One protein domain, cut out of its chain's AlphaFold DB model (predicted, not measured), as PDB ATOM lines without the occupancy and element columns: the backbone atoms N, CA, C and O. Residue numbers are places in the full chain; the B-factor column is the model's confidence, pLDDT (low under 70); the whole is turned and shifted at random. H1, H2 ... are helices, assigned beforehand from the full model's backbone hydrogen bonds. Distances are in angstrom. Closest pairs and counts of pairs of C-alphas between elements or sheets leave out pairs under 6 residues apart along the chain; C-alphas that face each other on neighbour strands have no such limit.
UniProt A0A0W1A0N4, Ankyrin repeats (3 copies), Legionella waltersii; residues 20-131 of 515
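What this domain is: This is residues 20 to 131 of the 515 residues of the protein "Ankyrin repeats (3 copies)" of Legionella waltersii (UniProt A0A0W1A0N4). Look for four helices, H2 to H5, in an up-and-down bundle, each running against the one before it in the chain, with the short helix H1 across one end, by the start of H2 and the end of H3. H2 and H4 lie side by side as the closest-set pair; H3 folds back from H2 and H5 from H4, and H3 and H5 do not meet as closely. The printed part has 112 residues with five named helices in the order H1 H2 H3 H4 H5, no named strand, and is all helix. It is compact, with a radius of gyration of the C-alphas of 13.8 A, and its C-alphas span 39 by 35 by 20 A, only just flat.

How they stand to each other: Go first to H1, residues 35 to 42, and on to H2, residues 44 to 62; they touch only at the corner by their link, about perpendicular at 85 degrees, the C-alphas of Ile 40 and Leu 46 being closest at 5.1 A. H2 is the hub, touching three other helices. With residues 57 to 61 alone it touches residues 72 to 75 of H3, residues 72 to 89; the closest C-alphas, of Tyr 57 and Val 72, are 6.0 A apart. This helical hairpin runs opposite ways at 35.3 degrees, only just a steep tilt. Residues 83 to 87 of H3 touch H1, closest at the C-alphas of Thr 36 and Asp 87, 6.7 A. Next find H4, residues 93 to 107, which touches H2 the same way at a shallow tilt of 16 degrees, with the C-alphas of Leu 53 and Ile 104 closest at 5.5 A. H5, residues 118 to 129, touches H4 with residues 125 to 129 alone, the closest C-alphas being those of Lys 99 and Thr 129, 6.1 A; this helical hairpin has a shallow tilt of 33 degrees, only just short of steep. H3 and H5 are near each other, while H2 and H5, and H3 and H4, are apart. Every O i to N i+4 pair is within hydrogen-bond range in H1, H4 and H5; in H2 13 of 15 are, and in H3 12 of 14.

Where its parts are: Find C-alpha 35 at (104.155, 180.832, 139.719), where H1 begins. From C-alpha 44 at (91.318, 182.357, 148.779) H2 runs 28.0 A; H3 then covers 26.3 A, H4 21.1 A and H5 16.4 A, ending at C-alpha 129 at (104.740, 166.378, 152.508).

The domain as a whole: The C-alphas of Thr 65 and Asn 90 are the two farthest apart, 40.0 A. The printed part has no cut and no long link, but residues 20 to 34 form a stretch with no named element. The model's pLDDT is under 70 at residues 20 to 25, 60 to 72, 89 and 108 to 131.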
ATOM      1  N   ALA A  20      97.812 192.672 168.048       35.78
ATOM      2  CA  ALA A  20      97.142 191.546 167.426       35.78
ATOM      3  C   ALA A  20      98.148 190.397 167.256       35.78
ATOM      4  O   ALA A  20      99.272 190.638 166.802       35.78
ATOM      5  N   LEU A  21      97.763 189.174 167.635       37.94
ATOM      6  CA  LEU A  21      98.484 187.988 167.179       37.94
ATOM      7  C   LEU A  21      98.679 188.149 165.668       37.94
ATOM      8  O   LEU A  21      97.715 188.390 164.941       37.94
ATOM      9  N   SER A  22      99.929 188.151 165.223       43.66
ATOM     10  CA  SER A  22     100.292 188.492 163.856       43.66
ATOM     11  C   SER A  22      99.778 187.426 162.885       43.66
ATOM     12  O   SER A  22     100.471 186.455 162.605       43.66
ATOM     13  N   ASN A  23      98.569 187.626 162.358       55.72
ATOM     14  CA  ASN A  23      98.041 186.933 161.183       55.72
ATOM     15  C   ASN A  23      98.723 187.511 159.940       55.72
ATOM     16  O   ASN A  23      98.194 188.418 159.291       55.72
ATOM     17  N   GLN A  24      99.949 187.078 159.666       63.38
ATOM     18  CA  GLN A  24     100.598 187.350 158.391       63.38
ATOM     19  C   GLN A  24     100.837 186.017 157.684       63.38
ATOM     20  O   GLN A  24     101.309 185.085 158.336       63.38
ATOM     21  N   PRO A  25     100.522 185.915 156.380       68.19
ATOM     22  CA  PRO A  25     100.818 184.723 155.599       68.19
ATOM     23  C   PRO A  25     102.307 184.379 155.666       68.19
ATOM     24  O   PRO A  25     103.163 185.242 155.888       68.19
ATOM     25  N   SER A  26     102.620 183.104 155.439       74.81
ATOM     26  CA  SER A  26     103.996 182.597 155.451       74.81
ATOM     27  C   SER A  26     104.848 183.316 154.398       74.81
ATOM     28  O   SER A  26     106.072 183.423 154.528       74.81
ATOM     29  N   PHE A  27     104.199 183.859 153.363       77.19
ATOM     30  CA  PHE A  27     104.821 184.661 152.324       77.19
ATOM     31  C   PHE A  27     104.182 186.033 152.165       77.19
ATOM     32  O   PHE A  27     102.974 186.216 152.256       77.19
ATOM     33  N   ASP A  28     105.018 186.999 151.810       82.31
ATOM     34  CA  ASP A  28     104.572 188.312 151.367       82.31
ATOM     35  C   ASP A  28     104.044 188.213 149.926       82.31
ATOM     36  O   ASP A  28     104.829 188.089 148.981       82.31
ATOM     37  N   CYS A  29     102.718 188.271 149.753       82.38
ATOM     38  CA  CYS A  29     102.062 188.170 148.446       82.38
ATOM     39  C   CYS A  29     102.446 189.291 147.471       82.38
ATOM     40  O   CYS A  29     102.381 189.092 146.258       82.38
ATOM     41  N   HIS A  30     102.922 190.440 147.960       82.25
ATOM     42  CA  HIS A  30     103.457 191.496 147.097       82.25
ATOM     43  C   HIS A  30     104.864 191.173 146.581       82.25
ATOM     44  O   HIS A  30     105.328 191.781 145.616       82.25
ATOM     45  N   LYS A  31     105.548 190.208 147.205       82.69
ATOM     46  CA  LYS A  31     106.891 189.742 146.841       82.69
ATOM     47  C   LYS A  31     106.904 188.312 146.290       82.69
ATOM     48  O   LYS A  31     107.992 187.744 146.197       82.69
ATOM     49  N   ALA A  32     105.750 187.745 145.926       82.75
ATOM     50  CA  ALA A  32     105.636 186.407 145.345       82.75
ATOM     51  C   ALA A  32     106.480 186.282 144.060       82.75
ATOM     52  O   ALA A  32     106.290 187.013 143.083       82.75
ATOM     53  N   ARG A  33     107.444 185.359 144.072       79.56
ATOM     54  CA  ARG A  33     108.484 185.177 143.049       79.56
ATOM     55  C   ARG A  33     108.184 184.022 142.107       79.56
ATOM     56  O   ARG A  33     108.520 184.127 140.931       79.56
ATOM     57  N   THR A  34     107.575 182.944 142.599       83.56
ATOM     58  CA  THR A  34     107.290 181.755 141.780       83.56
ATOM     59  C   THR A  34     105.840 181.742 141.276       83.56
ATOM     60  O   THR A  34     104.982 182.409 141.865       83.56
ATOM     61  N   PRO A  35     105.532 181.023 140.177       84.50
ATOM     62  CA  PRO A  35     104.155 180.832 139.719       84.50
ATOM     63  C   PRO A  35     103.238 180.288 140.821       84.50
ATOM     64  O   PRO A  35     102.137 180.799 140.998       84.50
ATOM     65  N   THR A  36     103.730 179.347 141.624       84.88
ATOM     66  CA  THR A  36     102.972 178.740 142.722       84.88
ATOM     67  C   THR A  36     102.756 179.690 143.895       84.88
ATOM     68  O   THR A  36     101.660 179.731 144.442       84.88
ATOM     69  N   GLU A  37     103.736 180.531 144.255       87.06
ATOM     70  CA  GLU A  37     103.516 181.588 145.258       87.06
ATOM     71  C   GLU A  37     102.408 182.559 144.800       87.06
ATOM     72  O   GLU A  37     101.581 182.988 145.604       87.06
ATOM     73  N   LYS A  38     102.338 182.865 143.496       86.94
ATOM     74  CA  LYS A  38     101.259 183.686 142.925       86.94
ATOM     75  C   LYS A  38      99.913 182.953 142.907       86.94
ATOM     76  O   LYS A  38      98.902 183.584 143.196       86.94
ATOM     77  N   GLU A  39      99.895 181.652 142.608       86.62
ATOM     78  CA  GLU A  39      98.694 180.801 142.660       86.62
ATOM     79  C   GLU A  39      98.110 180.746 144.078       86.62
ATOM     80  O   GLU A  39      96.915 180.983 144.262       86.62
ATOM     81  N   ILE A  40      98.959 180.539 145.089       89.19
ATOM     82  CA  ILE A  40      98.568 180.539 146.506       89.19
ATOM     83  C   ILE A  40      97.946 181.883 146.894       89.19
ATOM     84  O   ILE A  40      96.874 181.911 147.492       89.19
ATOM     85  N   CYS A  41      98.579 182.997 146.517       88.94
ATOM     86  CA  CYS A  41      98.077 184.338 146.824       88.94
ATOM     87  C   CYS A  41      96.788 184.707 146.069       88.94
ATOM     88  O   CYS A  41      96.029 185.551 146.544       88.94
ATOM     89  N   ALA A  42      96.531 184.104 144.904       88.50
ATOM     90  CA  ALA A  42      95.333 184.356 144.104       88.50
ATOM     91  C   ALA A  42      94.130 183.487 144.514       88.50
ATOM     92  O   ALA A  42      92.987 183.862 144.247       88.50
ATOM     93  N   ASN A  43      94.363 182.336 145.153       90.94
ATOM     94  CA  ASN A  43      93.321 181.409 145.586       90.94
ATOM     95  C   ASN A  43      92.956 181.643 147.070       90.94
ATOM     96  O   ASN A  43      93.783 181.381 147.944       90.94
ATOM     97  N   PRO A  44      91.714 182.055 147.399       89.25
ATOM     98  CA  PRO A  44      91.318 182.357 148.779       89.25
ATOM     99  C   PRO A  44      91.482 181.192 149.765       89.25
ATOM    100  O   PRO A  44      91.799 181.412 150.933       89.25
ATOM    101  N   THR A  45      91.282 179.950 149.310       91.25
ATOM    102  CA  THR A  45      91.435 178.751 150.144       91.25
ATOM    103  C   THR A  45      92.906 178.494 150.462       91.25
ATOM    104  O   THR A  45      93.250 178.269 151.620       91.25
ATOM    105  N   LEU A  46      93.783 178.575 149.456       90.19
ATOM    106  CA  LEU A  46      95.225 178.408 149.655       90.19
ATOM    107  C   LEU A  46      95.822 179.549 150.483       90.19
ATOM    108  O   LEU A  46      96.606 179.283 151.387       90.19
ATOM    109  N   ALA A  47      95.410 180.793 150.239       89.25
ATOM    110  CA  ALA A  47      95.841 181.948 151.023       89.25
ATOM    111  C   ALA A  47      95.467 181.805 152.507       89.25
ATOM    112  O   ALA A  47      96.266 182.115 153.391       89.25
ATOM    113  N   LYS A  48      94.263 181.286 152.792       89.44
ATOM    114  CA  LYS A  48      93.840 180.980 154.160       89.44
ATOM    115  C   LYS A  48      94.717 179.897 154.789       89.44
ATOM    116  O   LYS A  48      95.221 180.100 155.888       89.44
ATOM    117  N   LEU A  49      94.929 178.782 154.090       90.06
ATOM    118  CA  LEU A  49      95.778 177.691 154.574       90.06
ATOM    119  C   LEU A  49      97.228 178.145 154.811       90.06
ATOM    120  O   LEU A  49      97.849 177.739 155.789       90.06
ATOM    121  N   ASP A  50      97.764 179.026 153.968       89.25
ATOM    122  CA  ASP A  50      99.107 179.581 154.145       89.25
ATOM    123  C   ASP A  50      99.232 180.466 155.390       89.25
ATOM    124  O   ASP A  50     100.240 180.413 156.103       89.25
ATOM    125  N   ASN A  51      98.183 181.228 155.696       87.75
ATOM    126  CA  ASN A  51      98.091 182.008 156.924       87.75
ATOM    127  C   ASN A  51      97.894 181.124 158.171       87.75
ATOM    128  O   ASN A  51      98.495 181.380 159.218       87.75
ATOM    129  N   ASP A  52      97.099 180.059 158.067       86.81
ATOM    130  CA  ASP A  52      96.917 179.083 159.146       86.81
ATOM    131  C   ASP A  52      98.245 178.355 159.453       86.81
ATOM    132  O   ASP A  52      98.612 178.159 160.617       86.81
ATOM    133  N   LEU A  53      99.034 178.037 158.420       85.44
ATOM    134  CA  LEU A  53     100.378 177.476 158.570       85.44
ATOM    135  C   LEU A  53     101.353 178.464 159.226       85.44
ATOM    136  O   LEU A  53     102.098 178.070 160.123       85.44
ATOM    137  N   ALA A  54     101.315 179.747 158.854       82.69
ATOM    138  CA  ALA A  54     102.131 180.784 159.489       82.69
ATOM    139  C   ALA A  54     101.808 180.936 160.983       82.69
ATOM    140  O   ALA A  54     102.704 180.984 161.826       82.69
ATOM    141  N   THR A  55     100.516 180.920 161.316       81.44
ATOM    142  CA  THR A  55     100.031 180.946 162.704       81.44
ATOM    143  C   THR A  55     100.529 179.724 163.474       81.44
ATOM    144  O   THR A  55     100.963 179.834 164.623       81.44
ATOM    145  N   THR A  56     100.538 178.559 162.822       76.25
ATOM    146  CA  THR A  56     101.087 177.326 163.392       76.25
ATOM    147  C   THR A  56     102.585 177.475 163.681       76.25
ATOM    148  O   THR A  56     103.012 177.167 164.794       76.25
ATOM    149  N   TYR A  57     103.373 178.017 162.744       76.81
ATOM    150  CA  TYR A  57     104.807 178.264 162.938       76.81
ATOM    151  C   TYR A  57     105.091 179.205 164.114       76.81
ATOM    152  O   TYR A  57     105.988 178.928 164.910       76.81
ATOM    153  N   GLU A  58     104.312 180.275 164.268       74.00
ATOM    154  CA  GLU A  58     104.451 181.196 165.401       74.00
ATOM    155  C   GLU A  58     104.024 180.562 166.731       74.00
ATOM    156  O   GLU A  58     104.668 180.782 167.757       74.00
ATOM    157  N   SER A  59     102.989 179.715 166.742       70.06
ATOM    158  CA  SER A  59     102.560 179.029 167.970       70.06
ATOM    159  C   SER A  59     103.660 178.131 168.560       70.06
ATOM    160  O   SER A  59     103.807 178.044 169.782       70.06
ATOM    161  N   LEU A  60     104.510 177.549 167.705       63.75
ATOM    162  CA  LEU A  60     105.641 176.709 168.112       63.75
ATOM    163  C   LEU A  60     106.741 177.487 168.857       63.75
ATOM    164  O   LEU A  60     107.498 176.888 169.622       63.75
ATOM    165  N   LYS A  61     106.809 178.816 168.702       61.41
ATOM    166  CA  LYS A  61     107.767 179.696 169.394       61.41
ATOM    167  C   LYS A  61     107.488 179.835 170.895       61.41
ATOM    168  O   LYS A  61     108.413 180.062 171.668       61.41
ATOM    169  N   ASN A  62     106.226 179.692 171.308       53.28
ATOM    170  CA  ASN A  62     105.750 180.035 172.655       53.28
ATOM    171  C   ASN A  62     105.439 178.806 173.540       53.28
ATOM    172  O   ASN A  62     104.772 178.939 174.566       53.28
ATOM    173  N   HIS A  63     105.891 177.601 173.168       51.56
ATOM    174  CA  HIS A  63     105.559 176.373 173.901       51.56
ATOM    175  C   HIS A  63     106.302 176.272 175.264       51.56
ATOM    176  O   HIS A  63     107.525 176.432 175.314       51.56
ATOM    177  N   PRO A  64     105.613 175.941 176.378       41.28
ATOM    178  CA  PRO A  64     106.095 176.142 177.758       41.28
ATOM    179  C   PRO A  64     107.248 175.237 178.240       41.28
ATOM    180  O   PRO A  64     107.625 175.304 179.405       41.28
ATOM    181  N   THR A  65     107.833 174.393 177.385       43.69
ATOM    182  CA  THR A  65     108.941 173.483 177.757       43.69
ATOM    183  C   THR A  65     110.300 173.850 177.152       43.69
ATOM    184  O   THR A  65     111.258 173.097 177.294       43.69
ATOM    185  N   GLY A  66     110.433 175.028 176.536       42.84
ATOM    186  CA  GLY A  66     111.713 175.745 176.495       42.84
ATOM    187  C   GLY A  66     112.829 175.253 175.564       42.84
ATOM    188  O   GLY A  66     113.900 175.847 175.623       42.84
ATOM    189  N   ARG A  67     112.650 174.254 174.683       43.12
ATOM    190  CA  ARG A  67     113.630 173.952 173.610       43.12
ATOM    191  C   ARG A  67     112.986 173.361 172.347       43.12
ATOM    192  O   ARG A  67     113.101 172.172 172.087       43.12
ATOM    193  N   LEU A  68     112.380 174.212 171.524       45.88
ATOM    194  CA  LEU A  68     112.430 174.046 170.068       45.88
ATOM    195  C   LEU A  68     113.401 175.114 169.553       45.88
ATOM    196  O   LEU A  68     113.093 176.300 169.549       45.88
ATOM    197  N   THR A  69     114.612 174.715 169.169       46.50
ATOM    198  CA  THR A  69     115.665 175.596 168.625       46.50
ATOM    199  C   THR A  69     115.421 175.933 167.149       46.50
ATOM    200  O   THR A  69     116.340 175.875 166.332       46.50
ATOM    201  N   ILE A  70     114.176 176.217 166.760       56.41
ATOM    202  CA  ILE A  70     113.828 176.544 165.371       56.41
ATOM    203  C   ILE A  70     113.393 178.002 165.297       56.41
ATOM    204  O   ILE A  70     112.467 178.420 165.985       56.41
ATOM    205  N   SER A  71     114.048 178.783 164.438       64.94
ATOM    206  CA  SER A  71     113.563 180.112 164.073       64.94
ATOM    207  C   SER A  71     112.395 179.980 163.094       64.94
ATOM    208  O   SER A  71     112.500 179.240 162.117       64.94
ATOM    209  N   VAL A  72     111.313 180.741 163.296       67.00
ATOM    210  CA  VAL A  72     110.189 180.832 162.339       67.00
ATOM    211  C   VAL A  72     110.688 181.175 160.929       67.00
ATOM    212  O   VAL A  72     110.222 180.607 159.944       67.00
ATOM    213  N   ASN A  73     111.733 182.000 160.827       71.62
ATOM    214  CA  ASN A  73     112.360 182.343 159.549       71.62
ATOM    215  C   ASN A  73     112.956 181.122 158.831       71.62
ATOM    216  O   ASN A  73     112.947 181.070 157.603       71.62
ATOM    217  N   THR A  74     113.455 180.132 159.578       72.12
ATOM    218  CA  THR A  74     113.958 178.872 159.016       72.12
ATOM    219  C   THR A  74     112.817 178.034 158.444       72.12
ATOM    220  O   THR A  74     112.951 177.533 157.333       72.12
ATOM    221  N   LEU A  75     111.677 177.936 159.135       72.06
ATOM    222  CA  LEU A  75     110.511 177.183 158.651       72.06
ATOM    223  C   LEU A  75     109.888 177.819 157.403       72.06
ATOM    224  O   LEU A  75     109.530 177.113 156.461       72.06
ATOM    225  N   VAL A  76     109.829 179.151 157.355       77.50
ATOM    226  CA  VAL A  76     109.390 179.899 156.167       77.50
ATOM    227  C   VAL A  76     110.364 179.711 154.997       77.50
ATOM    228  O   VAL A  76     109.937 179.550 153.853       77.50
ATOM    229  N   ALA A  77     111.677 179.701 155.250       78.12
ATOM    230  CA  ALA A  77     112.673 179.418 154.215       78.12
ATOM    231  C   ALA A  77     112.549 177.982 153.673       78.12
ATOM    232  O   ALA A  77     112.583 177.783 152.458       78.12
ATOM    233  N   ASP A  78     112.331 177.005 154.553       75.38
ATOM    234  CA  ASP A  78     112.104 175.608 154.177       75.38
ATOM    235  C   ASP A  78     110.800 175.448 153.378       75.38
ATOM    236  O   ASP A  78     110.779 174.736 152.378       75.38
ATOM    237  N   GLN A  79     109.727 176.160 153.748       80.50
ATOM    238  CA  GLN A  79     108.486 176.209 152.968       80.50
ATOM    239  C   GLN A  79     108.739 176.745 151.542       80.50
ATOM    240  O   GLN A  79     108.234 176.171 150.577       80.50
ATOM    241  N   ARG A  80     109.546 177.805 151.375       83.31
ATOM    242  CA  ARG A  80     109.899 178.312 150.032       83.31
ATOM    243  C   ARG A  80     110.690 177.293 149.221       83.31
ATOM    244  O   ARG A  80     110.459 177.158 148.024       83.31
ATOM    245  N   ASN A  81     111.644 176.606 149.846       80.38
ATOM    246  CA  ASN A  81     112.439 175.585 149.163       80.38
ATOM    247  C   ASN A  81     111.572 174.399 148.734       80.38
ATOM    248  O   ASN A  81     111.693 173.936 147.606       80.38
ATOM    249  N   TRP A  82     110.643 173.987 149.591       79.44
ATOM    250  CA  TRP A  82     109.653 172.969 149.279       79.44
ATOM    251  C   TRP A  82     108.797 173.328 148.056       79.44
ATOM    252  O   TRP A  82     108.728 172.544 147.112       79.44
ATOM    253  N   LEU A  83     108.193 174.524 148.029       81.00
ATOM    254  CA  LEU A  83     107.380 174.964 146.888       81.00
ATOM    255  C   LEU A  83     108.185 174.968 145.582       81.00
ATOM    256  O   LEU A  83     107.693 174.482 144.572       81.00
ATOM    257  N   LYS A  84     109.448 175.415 145.609       79.94
ATOM    258  CA  LYS A  84     110.318 175.400 144.418       79.94
ATOM    259  C   LYS A  84     110.540 174.003 143.840       79.94
ATOM    260  O   LYS A  84     110.630 173.867 142.624       79.94
ATOM    261  N   GLU A  85     110.673 172.980 144.681       72.88
ATOM    262  CA  GLU A  85     110.802 171.601 144.198       72.88
ATOM    263  C   GLU A  85     109.476 171.086 143.625       72.88
ATOM    264  O   GLU A  85     109.472 170.379 142.621       72.88
ATOM    265  N   ARG A  86     108.334 171.508 144.183       73.31
ATOM    266  CA  ARG A  86     107.012 171.139 143.652       73.31
ATOM    267  C   ARG A  86     106.647 171.801 142.339       73.31
ATOM    268  O   ARG A  86     105.948 171.174 141.546       73.31
ATOM    269  N   ASP A  87     107.141 173.010 142.095       74.81
ATOM    270  CA  ASP A  87     106.977 173.705 140.815       74.81
ATOM    271  C   ASP A  87     107.500 172.849 139.649       74.81
ATOM    272  O   ASP A  87     106.979 172.931 138.540       74.81
ATOM    273  N   LYS A  88     108.481 171.968 139.901       72.12
ATOM    274  CA  LYS A  88     109.022 171.026 138.908       72.12
ATOM    275  C   LYS A  88     108.106 169.821 138.641       72.12
ATOM    276  O   LYS A  88     108.250 169.181 137.606       72.12
ATOM    277  N   ASN A  89     107.167 169.530 139.544       65.62
ATOM    278  CA  ASN A  89     106.318 168.332 139.539       65.62
ATOM    279  C   ASN A  89     104.839 168.614 139.183       65.62
ATOM    280  O   ASN A  89     104.007 167.723 139.332       65.62
ATOM    281  N   ASN A  90     104.483 169.827 138.733       70.38
ATOM    282  CA  ASN A  90     103.122 170.219 138.310       70.38
ATOM    283  C   ASN A  90     101.992 169.955 139.346       70.38
ATOM    284  O   ASN A  90     100.887 169.542 138.996       70.38
ATOM    285  N   CYS A  91     102.239 170.195 140.639       74.31
ATOM    286  CA  CYS A  91     101.217 170.088 141.695       74.31
ATOM    287  C   CYS A  91     100.329 171.352 141.739       74.31
ATOM    288  O   CYS A  91     100.746 172.378 142.265       74.31
ATOM    289  N   HIS A  92      99.108 171.268 141.204       79.31
ATOM    290  CA  HIS A  92      98.125 172.368 141.163       79.31
ATOM    291  C   HIS A  92      97.272 172.487 142.449       79.31
ATOM    292  O   HIS A  92      97.397 171.673 143.367       79.31
ATOM    293  N   ASN A  93      96.359 173.468 142.498       81.50
ATOM    294  CA  ASN A  93      95.415 173.763 143.593       81.50
ATOM    295  C   ASN A  93      94.976 172.585 144.494       81.50
ATOM    296  O   ASN A  93      95.197 172.646 145.701       81.50
ATOM    297  N   GLU A  94      94.356 171.522 143.965       82.00
ATOM    298  CA  GLU A  94      93.850 170.406 144.796       82.00
ATOM    299  C   GLU A  94      94.972 169.661 145.537       82.00
ATOM    300  O   GLU A  94      94.854 169.336 146.722       82.00
ATOM    301  N   CYS A  95      96.094 169.442 144.849       82.00
ATOM    302  CA  CYS A  95      97.294 168.833 145.412       82.00
ATOM    303  C   CYS A  95      97.912 169.729 146.500       82.00
ATOM    304  O   CYS A  95      98.292 169.237 147.567       82.00
ATOM    305  N   LEU A  96      97.960 171.047 146.271       83.44
ATOM    306  CA  LEU A  96      98.471 172.021 147.238       83.44
ATOM    307  C   LEU A  96      97.591 172.109 148.488       83.44
ATOM    308  O   LEU A  96      98.127 172.048 149.593       83.44
ATOM    309  N   ILE A  97      96.263 172.171 148.334       86.06
ATOM    310  CA  ILE A  97      95.306 172.220 149.451       86.06
ATOM    311  C   ILE A  97      95.540 171.039 150.394       86.06
ATOM    312  O   ILE A  97      95.817 171.243 151.577       86.06
ATOM    313  N   LYS A  98      95.541 169.809 149.859       78.94
ATOM    314  CA  LYS A  98      95.764 168.590 150.653       78.94
ATOM    315  C   LYS A  98      97.084 168.643 151.428       78.94
ATOM    316  O   LYS A  98      97.174 168.193 152.566       78.94
ATOM    317  N   LYS A  99      98.120 169.214 150.821       78.25
ATOM    318  CA  LYS A  99      99.480 169.216 151.367       78.25
ATOM    319  C   LYS A  99      99.703 170.294 152.420       78.25
ATOM    320  O   LYS A  99     100.415 170.050 153.393       78.25
ATOM    321  N   TYR A 100      99.043 171.438 152.278       85.06
ATOM    322  CA  TYR A 100      98.935 172.422 153.349       85.06
ATOM    323  C   TYR A 100      98.165 171.857 154.548       85.06
ATOM    324  O   TYR A 100      98.643 171.959 155.675       85.06
ATOM    325  N   GLU A 101      97.025 171.200 154.315       81.44
ATOM    326  CA  GLU A 101      96.242 170.562 155.379       81.44
ATOM    327  C   GLU A 101      97.047 169.490 156.135       81.44
ATOM    328  O   GLU A 101      97.027 169.469 157.365       81.44
ATOM    329  N   GLU A 102      97.794 168.636 155.422       73.81
ATOM    330  CA  GLU A 102      98.699 167.639 156.016       73.81
ATOM    331  C   GLU A 102      99.775 168.300 156.895       73.81
ATOM    332  O   GLU A 102      99.981 167.882 158.036       73.81
ATOM    333  N   ARG A 103     100.427 169.365 156.405       78.44
ATOM    334  CA  ARG A 103     101.510 170.064 157.120       78.44
ATOM    335  C   ARG A 103     101.013 170.813 158.358       78.44
ATOM    336  O   ARG A 103     101.642 170.728 159.412       78.44
ATOM    337  N   ILE A 104      99.876 171.503 158.261       79.38
ATOM    338  CA  ILE A 104      99.235 172.187 159.397       79.38
ATOM    339  C   ILE A 104      98.812 171.166 160.452       79.38
ATOM    340  O   ILE A 104      99.086 171.361 161.637       79.38
ATOM    341  N   ALA A 105      98.184 170.063 160.032       73.06
ATOM    342  CA  ALA A 105      97.754 169.004 160.938       73.06
ATOM    343  C   ALA A 105      98.936 168.336 161.657       73.06
ATOM    344  O   ALA A 105      98.816 168.032 162.840       73.06
ATOM    345  N   LEU A 106     100.068 168.149 160.969       70.06
ATOM    346  CA  LEU A 106     101.305 167.617 161.545       70.06
ATOM    347  C   LEU A 106     101.882 168.552 162.621       70.06
ATOM    348  O   LEU A 106     102.236 168.108 163.711       70.06
ATOM    349  N   LEU A 107     101.969 169.848 162.316       72.00
ATOM    350  CA  LEU A 107     102.652 170.836 163.157       72.00
ATOM    351  C   LEU A 107     101.796 171.377 164.301       72.00
ATOM    352  O   LEU A 107     102.334 171.790 165.323       72.00
ATOM    353  N   SER A 108     100.473 171.338 164.155       69.12
ATOM    354  CA  SER A 108      99.523 171.724 165.205       69.12
ATOM    355  C   SER A 108      99.201 170.571 166.161       69.12
ATOM    356  O   SER A 108      98.317 170.702 167.009       69.12
ATOM    357  N   PHE A 109      99.849 169.410 166.003       61.31
ATOM    358  CA  PHE A 109      99.438 168.190 166.682       61.31
ATOM    359  C   PHE A 109      99.817 168.195 168.184       61.31
ATOM    360  O   PHE A 109     101.006 168.198 168.512       61.31
ATOM    361  N   PRO A 110      98.853 168.099 169.126       54.62
ATOM    362  CA  PRO A 110      99.123 168.215 170.571       54.62
ATOM    363  C   PRO A 110      99.968 167.077 171.176       54.62
ATOM    364  O   PRO A 110     100.489 167.212 172.281       54.62
ATOM    365  N   GLY A 111     100.073 165.941 170.479       49.72
ATOM    366  CA  GLY A 111     100.869 164.770 170.871       49.72
ATOM    367  C   GLY A 111     102.286 164.722 170.288       49.72
ATOM    368  O   GLY A 111     102.961 163.707 170.464       49.72
ATOM    369  N   ALA A 112     102.753 165.783 169.616       52.44
ATOM    370  CA  ALA A 112     104.159 165.892 169.233       52.44
ATOM    371  C   ALA A 112     105.056 165.722 170.474       52.44
ATOM    372  O   ALA A 112     104.777 166.357 171.499       52.44
ATOM    373  N   PRO A 113     106.104 164.865 170.455       46.84
ATOM    374  CA  PRO A 113     107.044 164.786 171.560       46.84
ATOM    375  C   PRO A 113     107.486 166.197 171.937       46.84
ATOM    376  O   PRO A 113     107.905 166.969 171.076       46.84
ATOM    377  N   LYS A 114     107.409 166.536 173.229       48.19
ATOM    378  CA  LYS A 114     107.732 167.877 173.759       48.19
ATOM    379  C   LYS A 114     109.193 168.315 173.511       48.19
ATOM    380  O   LYS A 114     109.599 169.360 174.012       48.19
ATOM    381  N   GLN A 115     109.975 167.500 172.796       49.91
ATOM    382  CA  GLN A 115     111.409 167.601 172.540       49.91
ATOM    383  C   GLN A 115     111.790 167.077 171.136       49.91
ATOM    384  O   GLN A 115     112.819 166.424 170.980       49.91
ATOM    385  N   LEU A 116     110.982 167.302 170.092       48.44
ATOM    386  CA  LEU A 116     111.481 167.047 168.734       48.44
ATOM    387  C   LEU A 116     112.586 168.058 168.392       48.44
ATOM    388  O   LEU A 116     112.402 169.266 168.539       48.44
ATOM    389  N   SER A 117     113.739 167.572 167.930       51.59
ATOM    390  CA  SER A 117     114.810 168.441 167.441       51.59
ATOM    391  C   SER A 117     114.403 169.125 166.132       51.59
ATOM    392  O   SER A 117     113.545 168.636 165.392       51.59
ATOM    393  N   THR A 118     115.067 170.234 165.798       52.97
ATOM    394  CA  THR A 118     114.909 170.925 164.506       52.97
ATOM    395  C   THR A 118     115.027 169.970 163.320       52.97
ATOM    396  O   THR A 118     114.261 170.061 162.364       52.97
ATOM    397  N   GLN A 119     115.970 169.032 163.405       54.22
ATOM    398  CA  GLN A 119     116.223 168.046 162.365       54.22
ATOM    399  C   GLN A 119     115.081 167.026 162.257       54.22
ATOM    400  O   GLN A 119     114.693 166.673 161.148       54.22
ATOM    401  N   ALA A 120     114.493 166.614 163.384       55.12
ATOM    402  CA  ALA A 120     113.380 165.669 163.409       55.12
ATOM    403  C   ALA A 120     112.090 166.279 162.840       55.12
ATOM    404  O   ALA A 120     111.412 165.645 162.038       55.12
ATOM    405  N   VAL A 121     111.774 167.535 163.183       59.03
ATOM    406  CA  VAL A 121     110.616 168.242 162.604       59.03
ATOM    407  C   VAL A 121     110.789 168.427 161.095       59.03
ATOM    408  O   VAL A 121     109.849 168.188 160.342       59.03
ATOM    409  N   LYS A 122     111.993 168.798 160.636       59.97
ATOM    410  CA  LYS A 122     112.301 168.903 159.200       59.97
ATOM    411  C   LYS A 122     112.152 167.561 158.487       59.97
ATOM    412  O   LYS A 122     111.487 167.508 157.460       59.97
ATOM    413  N   ALA A 123     112.706 166.490 159.054       60.44
ATOM    414  CA  ALA A 123     112.596 165.147 158.496       60.44
ATOM    415  C   ALA A 123     111.134 164.693 158.391       60.44
ATOM    416  O   ALA A 123     110.732 164.199 157.345       60.44
ATOM    417  N   LEU A 124     110.320 164.933 159.426       62.41
ATOM    418  CA  LEU A 124     108.887 164.624 159.419       62.41
ATOM    419  C   LEU A 124     108.142 165.390 158.326       62.41
ATOM    420  O   LEU A 124     107.400 164.786 157.557       62.41
ATOM    421  N   ILE A 125     108.349 166.707 158.232       64.19
ATOM    422  CA  ILE A 125     107.743 167.521 157.175       64.19
ATOM    423  C   ILE A 125     108.128 166.943 155.813       64.19
ATOM    424  O   ILE A 125     107.242 166.529 155.077       64.19
ATOM    425  N   THR A 126     109.424 166.827 155.514       62.78
ATOM    426  CA  THR A 126     109.907 166.312 154.225       62.78
ATOM    427  C   THR A 126     109.335 164.929 153.914       62.78
ATOM    428  O   THR A 126     108.850 164.685 152.811       62.78
ATOM    429  N   TYR A 127     109.304 164.034 154.898       61.34
ATOM    430  CA  TYR A 127     108.791 162.682 154.718       61.34
ATOM    431  C   TYR A 127     107.286 162.650 154.405       61.34
ATOM    432  O   TYR A 127     106.862 161.925 153.509       61.34
ATOM    433  N   PHE A 128     106.460 163.433 155.108       59.66
ATOM    434  CA  PHE A 128     105.001 163.405 154.939       59.66
ATOM    435  C   PHE A 128     104.493 164.312 153.811       59.66
ATOM    436  O   PHE A 128     103.465 164.019 153.191       59.66
ATOM    437  N   THR A 129     105.186 165.414 153.517       61.41
ATOM    438  CA  THR A 129     104.740 166.378 152.508       61.41
ATOM    439  C   THR A 129     105.357 166.139 151.136       61.41
ATOM    440  O   THR A 129     104.663 166.394 150.145       61.41
ATOM    441  N   ASP A 130     106.581 165.611 151.054       58.22
ATOM    442  CA  ASP A 130     107.386 165.681 149.821       58.22
ATOM    443  C   ASP A 130     107.472 164.334 149.127       58.22
ATOM    444  O   ASP A 130     107.347 164.283 147.905       58.22
ATOM    445  N   LYS A 131     107.609 163.256 149.901       57.78
ATOM    446  CA  LYS A 131     107.623 161.902 149.362       57.78
ATOM    447  C   LYS A 131     106.204 161.426 149.054       57.78
ATOM    448  O   LYS A 131     105.291 161.539 149.879       57.78
TER     449      LYS A 131